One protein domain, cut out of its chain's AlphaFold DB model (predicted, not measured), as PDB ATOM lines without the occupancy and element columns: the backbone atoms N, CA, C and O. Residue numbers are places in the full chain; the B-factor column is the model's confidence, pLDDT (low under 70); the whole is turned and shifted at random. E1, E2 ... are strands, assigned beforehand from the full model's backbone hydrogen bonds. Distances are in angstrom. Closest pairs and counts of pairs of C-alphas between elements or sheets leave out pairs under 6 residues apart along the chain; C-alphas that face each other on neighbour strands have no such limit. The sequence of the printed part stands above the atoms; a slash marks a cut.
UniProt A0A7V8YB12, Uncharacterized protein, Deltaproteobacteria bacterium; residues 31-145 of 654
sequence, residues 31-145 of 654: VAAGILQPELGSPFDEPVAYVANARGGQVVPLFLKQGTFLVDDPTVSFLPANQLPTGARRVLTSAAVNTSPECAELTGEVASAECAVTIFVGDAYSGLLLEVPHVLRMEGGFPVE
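What this domain is: This is residues 31 to 145 of the 654 residues of an uncharacterized protein of Deltaproteobacteria bacterium (UniProt A0A7V8YB12). Of little regular structure, the domain is a small sandwich: two three-stranded sheets, E1 E2 E3 and E4 E5 E6, face to face, with long loops and a hairpin, E7 and E8, beyond one end. Each sheet is a meander, antiparallel strands in chain order. The printed part has 115 residues, 45 in eight named strands: all strand, no named helix. It is compact, radius of gyration of the C-alphas 13.9 A, spanning 43 by 32 by 21 A.

Where its parts are: E1, residues 31 to 36, begins at C-alpha 31 (-54.768, -89.180, 15.230). E2 is residues 48 to 53, E3 58 to 63, E4 92 to 99 (20.5 A), E5 117 to 123, E6 128 to 133, E7 137 to 139. E8, residues 142 to 144, ends at C-alpha 144 (-27.705, -91.686, 9.600).

How they stand to each other: Within hydrogen-bond range are N 36 and O 48 of hairpin E1 and E2, 2.8 A, and N 96 and O 120 of hairpin E4 and E5, 2.8 A. The closest C-alphas of E1 and E4 are Gly 34 and Ala 96, 4.4 A. E3 and E6 are apart.

The domain as a whole: The printed part has no cut. Links E1 to E2, E3 to E4 and E4 to E5 are long. Low-confidence residues include 105 to 113 and 135 to 145.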
ATOM      1  N   VAL A  31     -53.825 -90.311  15.379       96.06
ATOM      2  CA  VAL A  31     -54.768 -89.180  15.230       96.06
ATOM      3  C   VAL A  31     -54.444 -88.233  14.091       96.06
ATOM      4  O   VAL A  31     -55.354 -87.603  13.563       96.06
ATOM      5  N   ALA A  32     -53.175 -88.128  13.712       96.62
ATOM      6  CA  ALA A  32     -52.738 -87.245  12.645       96.62
ATOM      7  C   ALA A  32     -51.486 -87.795  11.973       96.62
ATOM      8  O   ALA A  32     -50.757 -88.594  12.560       96.62
ATOM      9  N   ALA A  33     -51.210 -87.341  10.757       97.94
ATOM     10  CA  ALA A  33     -49.969 -87.662  10.078       97.94
ATOM     11  C   ALA A  33     -49.450 -86.472   9.273       97.94
ATOM     12  O   ALA A  33     -50.214 -85.604   8.868       97.94
ATOM     13  N   GLY A  34     -48.145 -86.445   9.026       97.44
ATOM     14  CA  GLY A  34     -47.532 -85.596   8.009       97.44
ATOM     15  C   GLY A  34     -46.896 -86.466   6.932       97.44
ATOM     16  O   GLY A  34     -46.223 -87.439   7.262       97.44
ATOM     17  N   ILE A  35     -47.088 -86.127   5.655       97.44
ATOM     18  CA  ILE A  35     -46.491 -86.873   4.539       97.44
ATOM     19  C   ILE A  35     -45.374 -86.066   3.892       97.44
ATOM     20  O   ILE A  35     -45.547 -84.892   3.542       97.44
ATOM     21  N   LEU A  36     -44.224 -86.719   3.732       95.56
ATOM     22  CA  LEU A  36     -43.060 -86.212   3.032       95.56
ATOM     23  C   LEU A  36     -42.975 -86.869   1.654       95.56
ATOM     24  O   LEU A  36     -42.722 -88.067   1.538       95.56
ATOM     25  N   GLN A  37     -43.202 -86.062   0.623       94.12
ATOM     26  CA  GLN A  37     -43.195 -86.483  -0.774       94.12
ATOM     27  C   GLN A  37     -41.796 -86.323  -1.389       94.12
ATOM     28  O   GLN A  37     -41.171 -85.284  -1.151       94.12
ATOM     29  N   PRO A  38     -41.315 -87.276  -2.211       90.06
ATOM     30  CA  PRO A  38     -40.028 -87.176  -2.904       90.06
ATOM     31  C   PRO A  38     -39.852 -85.874  -3.688       90.06
ATOM     32  O   PRO A  38     -38.837 -85.191  -3.562       90.06
ATOM     33  N   GLU A  39     -40.883 -85.480  -4.433       88.38
ATOM     34  CA  GLU A  39     -40.910 -84.282  -5.273       88.38
ATOM     35  C   GLU A  39     -40.805 -82.958  -4.497       88.38
ATOM     36  O   GLU A  39     -40.538 -81.921  -5.102       88.38
ATOM     37  N   LEU A  40     -40.961 -82.985  -3.169       86.19
ATOM     38  CA  LEU A  40     -40.873 -81.817  -2.287       86.19
ATOM     39  C   LEU A  40     -39.527 -81.731  -1.548       86.19
ATOM     40  O   LEU A  40     -39.450 -81.162  -0.462       86.19
ATOM     41  N   GLY A  41     -38.464 -82.309  -2.115       83.81
ATOM     42  CA  GLY A  41     -37.127 -82.276  -1.516       83.81
ATOM     43  C   GLY A  41     -36.988 -83.231  -0.332       83.81
ATOM     44  O   GLY A  41     -36.384 -82.882   0.678       83.81
ATOM     45  N   SER A  42     -37.579 -84.423  -0.431       87.06
ATOM     46  CA  SER A  42     -37.340 -85.506   0.526       87.06
ATOM     47  C   SER A  42     -35.935 -86.097   0.337       87.06
ATOM     48  O   SER A  42     -35.511 -86.262  -0.807       87.06
ATOM     49  N   PRO A  43     -35.232 -86.520   1.407       85.06
ATOM     50  CA  PRO A  43     -34.060 -87.389   1.266       85.06
ATOM     51  C   PRO A  43     -34.412 -88.809   0.801       85.06
ATOM     52  O   PRO A  43     -33.514 -89.590   0.494       85.06
ATOM     53  N   PHE A  44     -35.697 -89.169   0.794       86.88
ATOM     54  CA  PHE A  44     -36.175 -90.488   0.408       86.88
ATOM     55  C   PHE A  44     -36.667 -90.490  -1.041       86.88
ATOM     56  O   PHE A  44     -37.413 -89.603  -1.452       86.88
ATOM     57  N   ASP A  45     -36.335 -91.552  -1.779       86.44
ATOM     58  CA  ASP A  45     -36.834 -91.790  -3.144       86.44
ATOM     59  C   ASP A  45     -38.341 -92.113  -3.188       86.44
ATOM     60  O   ASP A  45     -38.945 -92.189  -4.259       86.44
ATOM     61  N   GLU A  46     -38.950 -92.359  -2.028       91.56
ATOM     62  CA  GLU A  46     -40.327 -92.817  -1.884       91.56
ATOM     63  C   GLU A  46     -41.032 -92.059  -0.751       91.56
ATOM     64  O   GLU A  46     -40.365 -91.587   0.175       91.56
ATOM     65  N   PRO A  47     -42.365 -91.901  -0.817       95.69
ATOM     66  CA  PRO A  47     -43.089 -91.128   0.180       95.69
ATOM     67  C   PRO A  47     -43.050 -91.784   1.560       95.69
ATOM     68  O   PRO A  47     -43.257 -92.994   1.708       95.69
ATOM     69  N   VAL A  48     -42.836 -90.947   2.575       96.12
ATOM     70  CA  VAL A  48     -42.789 -91.345   3.985       96.12
ATOM     71  C   VAL A  48     -43.865 -90.596   4.760       96.12
ATOM     72  O   VAL A  48     -43.956 -89.372   4.664       96.12
ATOM     73  N   ALA A  49     -44.666 -91.314   5.544       97.50
ATOM     74  CA  ALA A  49     -45.591 -90.703   6.496       97.50
ATOM     75  C   ALA A  49     -45.018 -90.718   7.911       97.50
ATOM     76  O   ALA A  49     -44.298 -91.634   8.284       97.50
ATOM     77  N   TYR A  50     -45.396 -89.725   8.706       97.50
ATOM     78  CA  TYR A  50     -45.069 -89.595  10.121       97.50
ATOM     79  C   TYR A  50     -46.367 -89.510  10.910       97.50
ATOM     80  O   TYR A  50     -47.010 -88.462  10.909       97.50
ATOM     81  N   VAL A  51     -46.774 -90.614  11.531       97.69
ATOM     82  CA  VAL A  51     -48.076 -90.753  12.197       97.69
ATOM     83  C   VAL A  51     -47.936 -90.442  13.681       97.69
ATOM     84  O   VAL A  51     -47.218 -91.138  14.387       97.69
ATOM     85  N   ALA A  52     -48.620 -89.412  14.165       97.19
ATOM     86  CA  ALA A  52     -48.645 -89.057  15.577       97.19
ATOM     87  C   ALA A  52     -49.709 -89.871  16.329       97.19
ATOM     88  O   ALA A  52     -50.896 -89.843  15.986       97.19
ATOM     89  N   ASN A  53     -49.280 -90.550  17.389       95.69
ATOM     90  CA  ASN A  53     -50.159 -91.241  18.325       95.69
ATOM     91  C   ASN A  53     -50.689 -90.247  19.366       95.69
ATOM     92  O   ASN A  53     -49.914 -89.524  19.999       95.69
ATOM     93  N   ALA A  54     -52.008 -90.216  19.579       94.00
ATOM     94  CA  ALA A  54     -52.610 -89.342  20.589       94.00
ATOM     95  C   ALA A  54     -52.173 -89.710  22.008       94.00
ATOM     96  O   ALA A  54     -52.209 -88.861  22.899       94.00
ATOM     97  N   ARG A  55     -51.789 -90.967  22.234       88.56
ATOM     98  CA  ARG A  55     -51.234 -91.447  23.500       88.56
ATOM     99  C   ARG A  55     -49.796 -91.922  23.319       88.56
ATOM    100  O   ARG A  55     -49.320 -92.106  22.203       88.56
ATOM    101  N   GLY A  56     -49.064 -91.985  24.427       82.25
ATOM    102  CA  GLY A  56     -47.657 -92.388  24.444       82.25
ATOM    103  C   GLY A  56     -46.677 -91.335  23.914       82.25
ATOM    104  O   GLY A  56     -45.475 -91.462  24.147       82.25
ATOM    105  N   GLY A  57     -47.163 -90.271  23.258       87.06
ATOM    106  CA  GLY A  57     -46.333 -89.194  22.722       87.06
ATOM    107  C   GLY A  57     -45.300 -89.709  21.726       87.06
ATOM    108  O   GLY A  57     -44.122 -89.369  21.834       87.06
ATOM    109  N   GLN A  58     -45.721 -90.553  20.790       90.50
ATOM    110  CA  GLN A  58     -44.855 -91.179  19.792       90.50
ATOM    111  C   GLN A  58     -45.262 -90.766  18.380       90.50
ATOM    112  O   GLN A  58     -46.448 -90.598  18.090       90.50
ATOM    113  N   VAL A  59     -44.273 -90.640  17.496       94.25
ATOM    114  CA  VAL A  59     -44.486 -90.483  16.054       94.25
ATOM    115  C   VAL A  59     -43.926 -91.705  15.332       94.25
ATOM    116  O   VAL A  59     -42.755 -92.030  15.481       94.25
ATOM    117  N   VAL A  60     -44.750 -92.383  14.542       94.81
ATOM    118  CA  VAL A  60     -44.397 -93.618  13.839       94.81
ATOM    119  C   VAL A  60     -44.095 -93.307  12.374       94.81
ATOM    120  O   VAL A  60     -44.998 -92.870  11.652       94.81
ATOM    121  N   PRO A  61     -42.858 -93.515  11.902       94.62
ATOM    122  CA  PRO A  61     -42.525 -93.290  10.506       94.62
ATOM    123  C   PRO A  61     -42.868 -94.520   9.637       94.62
ATOM    124  O   PRO A  61     -42.555 -95.660   9.986       94.62
ATOM    125  N   LEU A  62     -43.511 -94.298   8.487       95.19
ATOM    126  CA  LEU A  62     -44.017 -95.338   7.579       95.19
ATOM    127  C   LEU A  62     -43.475 -95.160   6.160       95.19
ATOM    128  O   LEU A  62     -43.575 -94.077   5.588       95.19
ATOM    129  N   PHE A  63     -42.998 -96.249   5.557       93.38
ATOM    130  CA  PHE A  63     -42.678 -96.320   4.132       93.38
ATOM    131  C   PHE A  63     -43.944 -96.628   3.328       93.38
ATOM    132  O   PHE A  63     -44.396 -97.777   3.251       93.38
ATOM    133  N   LEU A  64     -44.534 -95.592   2.723       95.62
ATOM    134  CA  LEU A  64     -45.889 -95.677   2.181       95.62
ATOM    135  C   LEU A  64     -46.002 -96.559   0.944       95.62
ATOM    136  O   LEU A  64     -47.062 -97.137   0.720       95.62
ATOM    137  N   LYS A  65     -44.945 -96.675   0.137       93.81
ATOM    138  CA  LYS A  65     -44.956 -97.495  -1.079       93.81
ATOM    139  C   LYS A  65     -44.750 -98.981  -0.774       93.81
ATOM    140  O   LYS A  65     -45.468 -99.803  -1.345       93.81
ATOM    141  N   GLN A  66     -43.835 -99.322   0.133       91.94
ATOM    142  CA  GLN A  66     -43.520-100.703   0.521       91.94
ATOM    143  C   GLN A  66     -44.554-101.332   1.455       91.94
ATOM    144  O   GLN A  66     -44.615-102.559   1.512       91.94
ATOM    145  N   GLY A  67     -45.322-100.535   2.206       92.75
ATOM    146  CA  GLY A  67     -46.182-101.080   3.263       92.75
ATOM    147  C   GLY A  67     -45.410-101.552   4.482       92.75
ATOM    148  O   GLY A  67     -45.801-102.525   5.115       92.75
ATOM    149  N   THR A  68     -44.271-100.930   4.777       91.88
ATOM    150  CA  THR A  68     -43.453-101.284   5.940       91.88
ATOM    151  C   THR A  68     -43.295-100.082   6.848       91.88
ATOM    152  O   THR A  68     -43.530 -98.938   6.452       91.88
ATOM    153  N   PHE A  69     -42.881-100.333   8.082       91.38
ATOM    154  CA  PHE A  69     -42.346 -99.270   8.914       91.38
ATOM    155  C   PHE A  69     -41.030 -98.757   8.323       91.38
ATOM    156  O   PHE A  69     -40.296 -99.512   7.674       91.38
ATOM    157  N   LEU A  70     -40.748 -97.473   8.527       88.44
ATOM    158  CA  LEU A  70     -39.431 -96.924   8.239       88.44
ATOM    159  C   LEU A  70     -38.487 -97.391   9.351       88.44
ATOM    160  O   LEU A  70     -38.686 -97.082  10.524       88.44
ATOM    161  N   VAL A  71     -37.510 -98.206   8.964       83.06
ATOM    162  CA  VAL A  71     -36.457 -98.731   9.838       83.06
ATOM    163  C   VAL A  71     -35.128 -98.090   9.461       83.06
ATOM    164  O   VAL A  71     -34.880 -97.838   8.281       83.06
ATOM    165  N   ASP A  72     -34.268 -97.874  10.451       68.56
ATOM    166  CA  ASP A  72     -32.958 -97.242  10.255       68.56
ATOM    167  C   ASP A  72     -32.058 -98.049   9.314       68.56
ATOM    168  O   ASP A  72     -31.291 -97.490   8.533       68.56
ATOM    169  N   ASP A  73     -32.162 -99.380   9.383       69.75
ATOM    170  CA  ASP A  73     -31.404-100.290   8.537       69.75
ATOM    171  C   ASP A  73     -32.327-100.936   7.490       69.75
ATOM    172  O   ASP A  73     -33.043-101.901   7.793       69.75
ATOM    173  N   PRO A  74     -32.301-100.471   6.228       65.12
ATOM    174  CA  PRO A  74     -33.138-101.037   5.174       65.12
ATOM    175  C   PRO A  74     -32.759-102.483   4.826       65.12
ATOM    176  O   PRO A  74     -33.507-103.161   4.121       65.12
ATOM    177  N   THR A  75     -31.616-102.993   5.305       71.75
ATOM    178  CA  THR A  75     -31.254-104.407   5.152       71.75
ATOM    179  C   THR A  75     -32.018-105.320   6.114       71.75
ATOM    180  O   THR A  75     -32.023-106.539   5.921       71.75
ATOM    181  N   VAL A  76     -32.710-104.753   7.111       71.75
ATOM    182  CA  VAL A  76     -33.360-105.495   8.194       71.75
ATOM    183  C   VAL A  76     -34.827-105.083   8.353       71.75
ATOM    184  O   VAL A  76     -35.260-104.577   9.383       71.75
ATOM    185  N   SER A  77     -35.645-105.388   7.344       65.38
ATOM    186  CA  SER A  77     -37.082-105.052   7.304       65.38
ATOM    187  C   SER A  77     -37.954-105.710   8.388       65.38
ATOM    188  O   SER A  77     -39.161-105.492   8.410       65.38
ATOM    189  N   PHE A  78     -37.387-106.584   9.226       71.38
ATOM    190  CA  PHE A  78     -38.088-107.247  10.332       71.38
ATOM    191  C   PHE A  78     -37.824-106.593  11.692       71.38
ATOM    192  O   PHE A  78     -38.369-107.058  12.694       71.38
ATOM    193  N   LEU A  79     -36.954-105.579  11.756       68.69
ATOM    194  CA  LEU A  79     -36.793-104.805  12.980       68.69
ATOM    195  C   LEU A  79     -38.040-103.945  13.218       68.69
ATOM    196  O   LEU A  79     -38.662-103.491  12.256       68.69
ATOM    197  N   PRO A  80     -38.422-103.735  14.486       68.38
ATOM    198  CA  PRO A  80     -39.468-102.779  14.814       68.38
ATOM    199  C   PRO A  80     -39.060-101.375  14.352       68.38
ATOM    200  O   PRO A  80     -37.873-101.041  14.342       68.38
ATOM    201  N   ALA A  81     -40.053-100.561  13.995       71.88
ATOM    202  CA  ALA A  81     -39.849 -99.146  13.708       71.88
ATOM    203  C   ALA A  81     -39.196 -98.455  14.909       71.88
ATOM    204  O   ALA A  81     -39.607 -98.686  16.052       71.88
ATOM    205  N   ASN A  82     -38.253 -97.552  14.655       77.69
ATOM    206  CA  ASN A  82     -37.865 -96.585  15.670       77.69
ATOM    207  C   ASN A  82     -38.894 -95.456  15.657       77.69
ATOM    208  O   ASN A  82     -38.911 -94.588  14.789       77.69
ATOM    209  N   GLN A  83     -39.834 -95.538  16.596       86.88
ATOM    210  CA  GLN A  83     -40.796 -94.473  16.842       86.88
ATOM    211  C   GLN A  83     -40.052 -93.251  17.383       86.88
ATOM    212  O   GLN A  83     -39.155 -93.401  18.197       86.88
ATOM    213  N   LEU A  84     -40.444 -92.041  16.996       87.56
ATOM    214  CA  LEU A  84     -39.828 -90.813  17.496       87.56
ATOM    215  C   LEU A  84     -40.505 -90.410  18.813       87.56
ATOM    216  O   LEU A  84     -41.714 -90.143  18.821       87.56
ATOM    217  N   PRO A  85     -39.773 -90.357  19.934       85.62
ATOM    218  CA  PRO A  85     -40.344 -90.138  21.245       85.62
ATOM    219  C   PRO A  85     -40.438 -88.636  21.505       85.62
ATOM    220  O   PRO A  85     -39.467 -87.885  21.408       85.62
ATOM    221  N   THR A  86     -41.621 -88.195  21.899       87.19
ATOM    222  CA  THR A  86     -41.858 -86.821  22.361       87.19
ATOM    223  C   THR A  86     -42.135 -86.772  23.863       87.19
ATOM    224  O   THR A  86     -41.969 -85.727  24.481       87.19
ATOM    225  N   GLY A  87     -42.507 -87.906  24.471       82.00
ATOM    226  CA  GLY A  87     -42.709 -88.077  25.912       82.00
ATOM    227  C   GLY A  87     -44.067 -88.702  26.242       82.00
ATOM    228  O   GLY A  87     -45.098 -88.249  25.757       82.00
ATOM    229  N   ALA A  88     -44.080 -89.713  27.121       81.44
ATOM    230  CA  ALA A  88     -45.258 -90.570  27.367       81.44
ATOM    231  C   ALA A  88     -46.525 -89.835  27.826       81.44
ATOM    232  O   ALA A  88     -47.631 -90.338  27.644       81.44
ATOM    233  N   ARG A  89     -46.379 -88.670  28.464       84.50
ATOM    234  CA  ARG A  89     -47.507 -87.915  29.025       84.50
ATOM    235  C   ARG A  89     -48.147 -86.931  28.048       84.50
ATOM    236  O   ARG A  89     -49.109 -86.266  28.433       84.50
ATOM    237  N   ARG A  90     -47.613 -86.803  26.833       89.00
ATOM    238  CA  ARG A  90     -48.123 -85.857  25.836       89.00
ATOM    239  C   ARG A  90     -49.371 -86.381  25.150       89.00
ATOM    240  O   ARG A  90     -49.572 -87.589  25.045       89.00
ATOM    241  N   VAL A  91     -50.183 -85.443  24.669       94.06
ATOM    242  CA  VAL A  91     -51.367 -85.736  23.858       94.06
ATOM    243  C   VAL A  91     -51.186 -85.048  22.519       94.06
ATOM    244  O   VAL A  91     -51.448 -83.851  22.391       94.06
ATOM    245  N   LEU A  92     -50.689 -85.801  21.542       95.69
ATOM    246  CA  LEU A  92     -50.429 -85.276  20.206       95.69
ATOM    247  C   LEU A  92     -51.763 -85.085  19.474       95.69
ATOM    248  O   LEU A  92     -52.650 -85.926  19.603       95.69
ATOM    249  N   THR A  93     -51.932 -83.985  18.740       95.44
ATOM    250  CA  THR A  93     -53.205 -83.655  18.055       95.44
ATOM    251  C   THR A  93     -53.101 -83.600  16.544       95.44
ATOM    252  O   THR A  93     -54.067 -83.873  15.843       95.44
ATOM    253  N   SER A  94     -51.943 -83.197  16.039       96.75
ATOM    254  CA  SER A  94     -51.732 -82.830  14.644       96.75
ATOM    255  C   SER A  94     -50.259 -82.987  14.306       96.75
ATOM    256  O   SER A  94     -49.409 -82.808  15.179       96.75
ATOM    257  N   ALA A  95     -49.949 -83.323  13.056       97.81
ATOM    258  CA  ALA A  95     -48.583 -83.522  12.596       97.81
ATOM    259  C   ALA A  95     -48.374 -82.858  11.234       97.81
ATOM    260  O   ALA A  95     -49.234 -82.902  10.362       97.81
ATOM    261  N   ALA A  96     -47.208 -82.257  11.053       98.00
ATOM    262  CA  ALA A  96     -46.748 -81.695   9.796       98.00
ATOM    263  C   ALA A  96     -45.263 -82.022   9.635       98.00
ATOM    264  O   ALA A  96     -44.531 -82.087  10.614       98.00
ATOM    265  N   VAL A  97     -44.797 -82.232   8.409       96.94
ATOM    266  CA  VAL A  97     -43.392 -82.572   8.148       96.94
ATOM    267  C   VAL A  97     -42.726 -81.491   7.314       96.94
ATOM    268  O   VAL A  97     -43.341 -80.923   6.411       96.94
ATOM    269  N   ASN A  98     -41.475 -81.207   7.644       95.75
ATOM    270  CA  ASN A  98     -40.608 -80.274   6.954       95.75
ATOM    271  C   ASN A  98     -39.299 -80.962   6.564       95.75
ATOM    272  O   ASN A  98     -38.822 -81.856   7.269       95.75
ATOM    273  N   THR A  99     -38.697 -80.487   5.484       92.56
ATOM    274  CA  THR A  99     -37.314 -80.785   5.122       92.56
ATOM    275  C   THR A  99     -36.504 -79.508   5.095       92.56
ATOM    276  O   THR A  99     -37.021 -78.422   4.822       92.56
ATOM    277  N   SER A 100     -35.222 -79.620   5.420       87.19
ATOM    278  CA  SER A 100     -34.321 -78.491   5.281       87.19
ATOM    279  C   SER A 100     -34.118 -78.160   3.789       87.19
ATOM    280  O   SER A 100     -34.173 -79.064   2.944       87.19
ATOM    281  N   PRO A 101     -33.910 -76.880   3.418       81.31
ATOM    282  CA  PRO A 101     -33.719 -76.484   2.019       81.31
ATOM    283  C   PRO A 101     -32.588 -77.246   1.310       81.31
ATOM    284  O   PRO A 101     -32.648 -77.479   0.105       81.31
ATOM    285  N   GLU A 102     -31.579 -77.680   2.065       81.19
ATOM    286  CA  GLU A 102     -30.415 -78.433   1.595       81.19
ATOM    287  C   GLU A 102     -30.787 -79.818   1.036       81.19
ATOM    288  O   GLU A 102     -30.028 -80.381   0.244       81.19
ATOM    289  N   CYS A 103     -31.961 -80.357   1.388       77.94
ATOM    290  CA  CYS A 103     -32.468 -81.609   0.830       77.94
ATOM    291  C   CYS A 103     -32.904 -81.485  -0.643       77.94
ATOM    292  O   CYS A 103     -32.887 -82.471  -1.378       77.94
ATOM    293  N   ALA A 104     -33.281 -80.286  -1.104       70.62
ATOM    294  CA  ALA A 104     -33.806 -80.082  -2.456       70.62
ATOM    295  C   ALA A 104     -32.723 -80.141  -3.552       70.62
ATOM    296  O   ALA A 104     -33.030 -80.398  -4.716       70.62
ATOM    297  N   GLU A 105     -31.448 -79.936  -3.206       65.19
ATOM    298  CA  GLU A 105     -30.341 -79.918  -4.176       65.19
ATOM    299  C   GLU A 105     -29.835 -81.326  -4.567       65.19
ATOM    300  O   GLU A 105     -28.906 -81.461  -5.364       65.19
ATOM    301  N   LEU A 106     -30.453 -82.396  -4.049       60.28
ATOM    302  CA  LEU A 106     -29.896 -83.758  -4.036       60.28
ATOM    303  C   LEU A 106     -30.236 -84.639  -5.243       60.28
ATOM    304  O   LEU A 106     -30.053 -85.856  -5.194       60.28
ATOM    305  N   THR A 107     -30.665 -84.063  -6.368       57.25
ATOM    306  CA  THR A 107     -30.955 -84.835  -7.587       57.25
ATOM    307  C   THR A 107     -29.664 -85.275  -8.299       57.25
ATOM    308  O   THR A 107     -29.347 -84.789  -9.386       57.25
ATOM    309  N   GLY A 108     -28.881 -86.178  -7.700       55.56
ATOM    310  CA  GLY A 108     -27.725 -86.800  -8.354       55.56
ATOM    311  C   GLY A 108     -26.530 -87.098  -7.448       55.56
ATOM    312  O   GLY A 108     -25.593 -86.312  -7.373       55.56
ATOM    313  N   GLU A 109     -26.522 -88.310  -6.892       53.53
ATOM    314  CA  GLU A 109     -25.368 -89.089  -6.398       53.53
ATOM    315  C   GLU A 109     -24.840 -88.903  -4.966       53.53
ATOM    316  O   GLU A 109     -24.313 -89.887  -4.452       53.53
ATOM    317  N   VAL A 110     -25.010 -87.781  -4.258       55.12
ATOM    318  CA  VAL A 110     -24.662 -87.731  -2.817       55.12
ATOM    319  C   VAL A 110     -25.553 -86.729  -2.092       55.12
ATOM    320  O   VAL A 110     -25.500 -85.537  -2.381       55.12
ATOM    321  N   ALA A 111     -26.357 -87.212  -1.142       54.56
ATOM    322  CA  ALA A 111     -27.073 -86.348  -0.218       54.56
ATOM    323  C   ALA A 111     -26.075 -85.461   0.547       54.56
ATOM    324  O   ALA A 111     -25.058 -85.953   1.039       54.56
ATOM    325  N   SER A 112     -26.324 -84.155   0.609       59.09
ATOM    326  CA  SER A 112     -25.495 -83.230   1.376       59.09
ATOM    327  C   SER A 112     -25.551 -83.645   2.844       59.09
ATOM    328  O   SER A 112     -26.564 -84.154   3.331       59.09
ATOM    329  N   ALA A 113     -24.453 -83.427   3.564       61.50
ATOM    330  CA  ALA A 113     -24.353 -83.768   4.980       61.50
ATOM    331  C   ALA A 113     -25.353 -83.001   5.878       61.50
ATOM    332  O   ALA A 113     -25.378 -83.244   7.080       61.50
ATOM    333  N   GLU A 114     -26.139 -82.087   5.300       72.62
ATOM    334  CA  GLU A 114     -26.971 -81.090   5.978       72.62
ATOM    335  C   GLU A 114     -28.477 -81.288   5.732       72.62
ATOM    336  O   GLU A 114     -29.280 -80.515   6.244       72.62
ATOM    337  N   CYS A 115     -28.886 -82.306   4.963       79.50
ATOM    338  CA  CYS A 115     -30.307 -82.589   4.777       79.50
ATOM    339  C   CYS A 115     -30.938 -83.112   6.076       79.50
ATOM    340  O   CYS A 115     -30.581 -84.194   6.553       79.50
ATOM    341  N   ALA A 116     -31.909 -82.360   6.600       84.81
ATOM    342  CA  ALA A 116     -32.643 -82.714   7.806       84.81
ATOM    343  C   ALA A 116     -34.148 -82.887   7.559       84.81
ATOM    344  O   ALA A 116     -34.767 -82.109   6.832       84.81
ATOM    345  N   VAL A 117     -34.749 -83.883   8.215       91.31
ATOM    346  CA  VAL A 117     -36.204 -84.070   8.287       91.31
ATOM    347  C   VAL A 117     -36.675 -83.717   9.689       91.31
ATOM    348  O   VAL A 117     -36.180 -84.255  10.683       91.31
ATOM    349  N   THR A 118     -37.658 -82.827   9.767       93.81
ATOM    350  CA  THR A 118     -38.230 -82.338  11.020       93.81
ATOM    351  C   THR A 118     -39.736 -82.531  11.011       93.81
ATOM    352  O   THR A 118     -40.417 -82.143  10.063       93.81
ATOM    353  N   ILE A 119     -40.265 -83.110  12.081       96.44
ATOM    354  CA  ILE A 119     -41.694 -83.300  12.280       96.44
ATOM    355  C   ILE A 119     -42.164 -82.258  13.290       96.44
ATOM    356  O   ILE A 119     -41.660 -82.183  14.406       96.44
ATOM    357  N   PHE A 120     -43.144 -81.459  12.899       98.12
ATOM    358  CA  PHE A 120     -43.854 -80.550  13.778       98.12
ATOM    359  C   PHE A 120     -45.109 -81.227  14.311       98.12
ATOM    360  O   PHE A 120     -45.884 -81.778  13.529       98.12
ATOM    361  N   VAL A 121     -45.319 -81.184  15.625       97.81
ATOM    362  CA  VAL A 121     -46.458 -81.850  16.270       97.81
ATOM    363  C   VAL A 121     -47.122 -80.921  17.280       97.81
ATOM    364  O   VAL A 121     -46.440 -80.300  18.093       97.81
ATOM    365  N   GLY A 122     -48.450 -80.819  17.240       97.38
ATOM    366  CA  GLY A 122     -49.217 -80.102  18.260       97.38
ATOM    367  C   GLY A 122     -49.382 -80.952  19.519       97.38
ATOM    368  O   GLY A 122     -49.765 -82.116  19.419       97.38
ATOM    369  N   ASP A 123     -49.109 -80.386  20.698       96.12
ATOM    370  CA  ASP A 123     -49.316 -81.043  21.995       96.12
ATOM    371  C   ASP A 123     -50.447 -80.356  22.770       96.12
ATOM    372  O   ASP A 123     -50.282 -79.264  23.324       96.12
ATOM    373  N   ALA A 124     -51.610 -81.006  22.841       94.31
ATOM    374  CA  ALA A 124     -52.762 -80.481  23.572       94.31
ATOM    375  C   ALA A 124     -52.601 -80.519  25.088       94.31
ATOM    376  O   ALA A 124     -53.290 -79.772  25.785       94.31
ATOM    377  N   TYR A 125     -51.718 -81.370  25.614       92.81
ATOM    378  CA  TYR A 125     -51.504 -81.452  27.052       92.81
ATOM    379  C   TYR A 125     -50.726 -80.242  27.571       92.81
ATOM    380  O   TYR A 125     -51.098 -79.662  28.591       92.81
ATOM    381  N   SER A 126     -49.656 -79.859  26.869       91.94
ATOM    382  CA  SER A 126     -48.794 -78.736  27.257       91.94
ATOM    383  C   SER A 126     -49.159 -77.411  26.581       91.94
ATOM    384  O   SER A 126     -48.778 -76.356  27.085       91.94
ATOM    385  N   GLY A 127     -49.916 -77.442  25.480       94.25
ATOM    386  CA  GLY A 127     -50.199 -76.258  24.670       94.25
ATOM    387  C   GLY A 127     -48.971 -75.762  23.903       94.25
ATOM    388  O   GLY A 127     -48.807 -74.559  23.735       94.25
ATOM    389  N   LEU A 128     -48.093 -76.677  23.485       95.25
ATOM    390  CA  LEU A 128     -46.833 -76.371  22.806       95.25
ATOM    391  C   LEU A 128     -46.827 -76.937  21.385       95.25
ATOM    392  O   LEU A 128     -47.478 -77.944  21.094       95.25
ATOM    393  N   LEU A 129     -46.049 -76.301  20.511       97.50
ATOM    394  CA  LEU A 129     -45.638 -76.879  19.237       97.50
ATOM    395  C   LEU A 129     -44.291 -77.582  19.432       97.50
ATOM    396  O   LEU A 129     -43.320 -76.965  19.864       97.50
ATOM    397  N   LEU A 130     -44.226 -78.864  19.093       95.75
ATOM    398  CA  LEU A 130     -43.006 -79.660  19.168       95.75
ATOM    399  C   LEU A 130     -42.306 -79.684  17.813       95.75
ATOM    400  O   LEU A 130     -42.952 -79.920  16.800       95.75
ATOM    401  N   GLU A 131     -40.994 -79.488  17.808       94.69
ATOM    402  CA  GLU A 131     -40.093 -79.701  16.672       94.69
ATOM    403  C   GLU A 131     -39.288 -80.975  16.955       94.69
ATOM    404  O   GLU A 131     -38.407 -80.976  17.814       94.69
ATOM    405  N   VAL A 132     -39.622 -82.068  16.271       92.69
ATOM    406  CA  VAL A 132     -39.056 -83.408  16.468       92.69
ATOM    407  C   VAL A 132     -38.094 -83.720  15.316       92.69
ATOM    408  O   VAL A 132     -38.544 -83.882  14.178       92.69
ATOM    409  N   PRO A 133     -36.776 -83.787  15.553       88.44
ATOM    410  CA  PRO A 133     -35.825 -84.185  14.517       88.44
ATOM    411  C   PRO A 133     -35.920 -85.694  14.228       88.44
ATOM    412  O   PRO A 133     -36.141 -86.478  15.147       88.44
ATOM    413  N   HIS A 134     -35.725 -86.099  12.969       83.94
ATOM    414  CA  HIS A 134     -35.635 -87.511  12.568       83.94
ATOM    415  C   HIS A 134     -34.336 -87.794  11.801       83.94
ATOM    416  O   HIS A 134     -33.350 -88.240  12.379       83.94
ATOM    417  N   VAL A 135     -34.284 -87.468  10.507       68.69
ATOM    418  CA  VAL A 135     -33.048 -87.589   9.720       68.69
ATOM    419  C   VAL A 135     -32.224 -86.333   9.940       68.69
ATOM    420  O   VAL A 135     -32.725 -85.238   9.702       68.69
ATOM    421  N   LEU A 136     -30.982 -86.481  10.391       55.69
ATOM    422  CA  LEU A 136     -30.046 -85.364  10.562       55.69
ATOM    423  C   LEU A 136     -28.975 -85.333   9.464       55.69
ATOM    424  O   LEU A 136     -28.388 -84.282   9.223       55.69
ATOM    425  N   ARG A 137     -28.707 -86.483   8.825       52.91
ATOM    426  CA  ARG A 137     -27.750 -86.639   7.727       52.91
ATOM    427  C   ARG A 137     -28.025 -87.918   6.934       52.91
ATOM    428  O   ARG A 137     -28.528 -88.902   7.469       52.91
ATOM    429  N   MET A 138     -27.629 -87.923   5.667       53.62
ATOM    430  CA  MET A 138     -27.566 -89.119   4.827       53.62
ATOM    431  C   MET A 138     -26.098 -89.393   4.477       53.62
ATOM    432  O   MET A 138     -25.413 -88.512   3.958       53.62
ATOM    433  N   GLU A 139     -25.598 -90.600   4.740       53.97
ATOM    434  CA  GLU A 139     -24.241 -91.007   4.350       53.97
ATOM    435  C   GLU A 139     -24.309 -92.269   3.489       53.97
ATOM    436  O   GLU A 139     -24.918 -93.270   3.857       53.97
ATOM    437  N   GLY A 140     -23.763 -92.206   2.270       54.31
ATOM    438  CA  GLY A 140     -23.813 -93.332   1.328       54.31
ATOM    439  C   GLY A 140     -25.219 -93.734   0.856       54.31
ATOM    440  O   GLY A 140     -25.380 -94.843   0.354       54.31
ATOM    441  N   GLY A 141     -26.221 -92.857   0.997       49.78
ATOM    442  CA  GLY A 141     -27.618 -93.135   0.633       49.78
ATOM    443  C   GLY A 141     -28.459 -93.760   1.752       49.78
ATOM    444  O   GLY A 141     -29.602 -94.128   1.499       49.78
ATOM    445  N   PHE A 142     -27.921 -93.859   2.970       47.06
ATOM    446  CA  PHE A 142     -28.640 -94.348   4.145       47.06
ATOM    447  C   PHE A 142     -28.876 -93.211   5.147       47.06
ATOM    448  O   PHE A 142     -27.971 -92.386   5.331       47.06
ATOM    449  N   PRO A 143     -30.057 -93.152   5.791       47.25
ATOM    450  CA  PRO A 143     -30.298 -92.211   6.873       47.25
ATOM    451  C   PRO A 143     -29.367 -92.559   8.033       47.25
ATOM    452  O   PRO A 143     -29.436 -93.640   8.608       47.25
ATOM    453  N   VAL A 144     -28.474 -91.632   8.364       48.81
ATOM    454  CA  VAL A 144     -27.705 -91.686   9.600       48.81
ATOM    455  C   VAL A 144     -28.488 -90.851  10.600       48.81
ATOM    456  O   VAL A 144     -28.343 -89.629  10.667       48.81
ATOM    457  N   GLU A 145     -29.356 -91.489  11.385       46.91
ATOM    458  CA  GLU A 145     -29.741 -90.865  12.649       46.91
ATOM    459  C   GLU A 145     -28.466 -90.676  13.489       46.91
ATOM    460  O   GLU A 145     -27.560 -91.507  13.423       46.91
TER     461      GLU A 145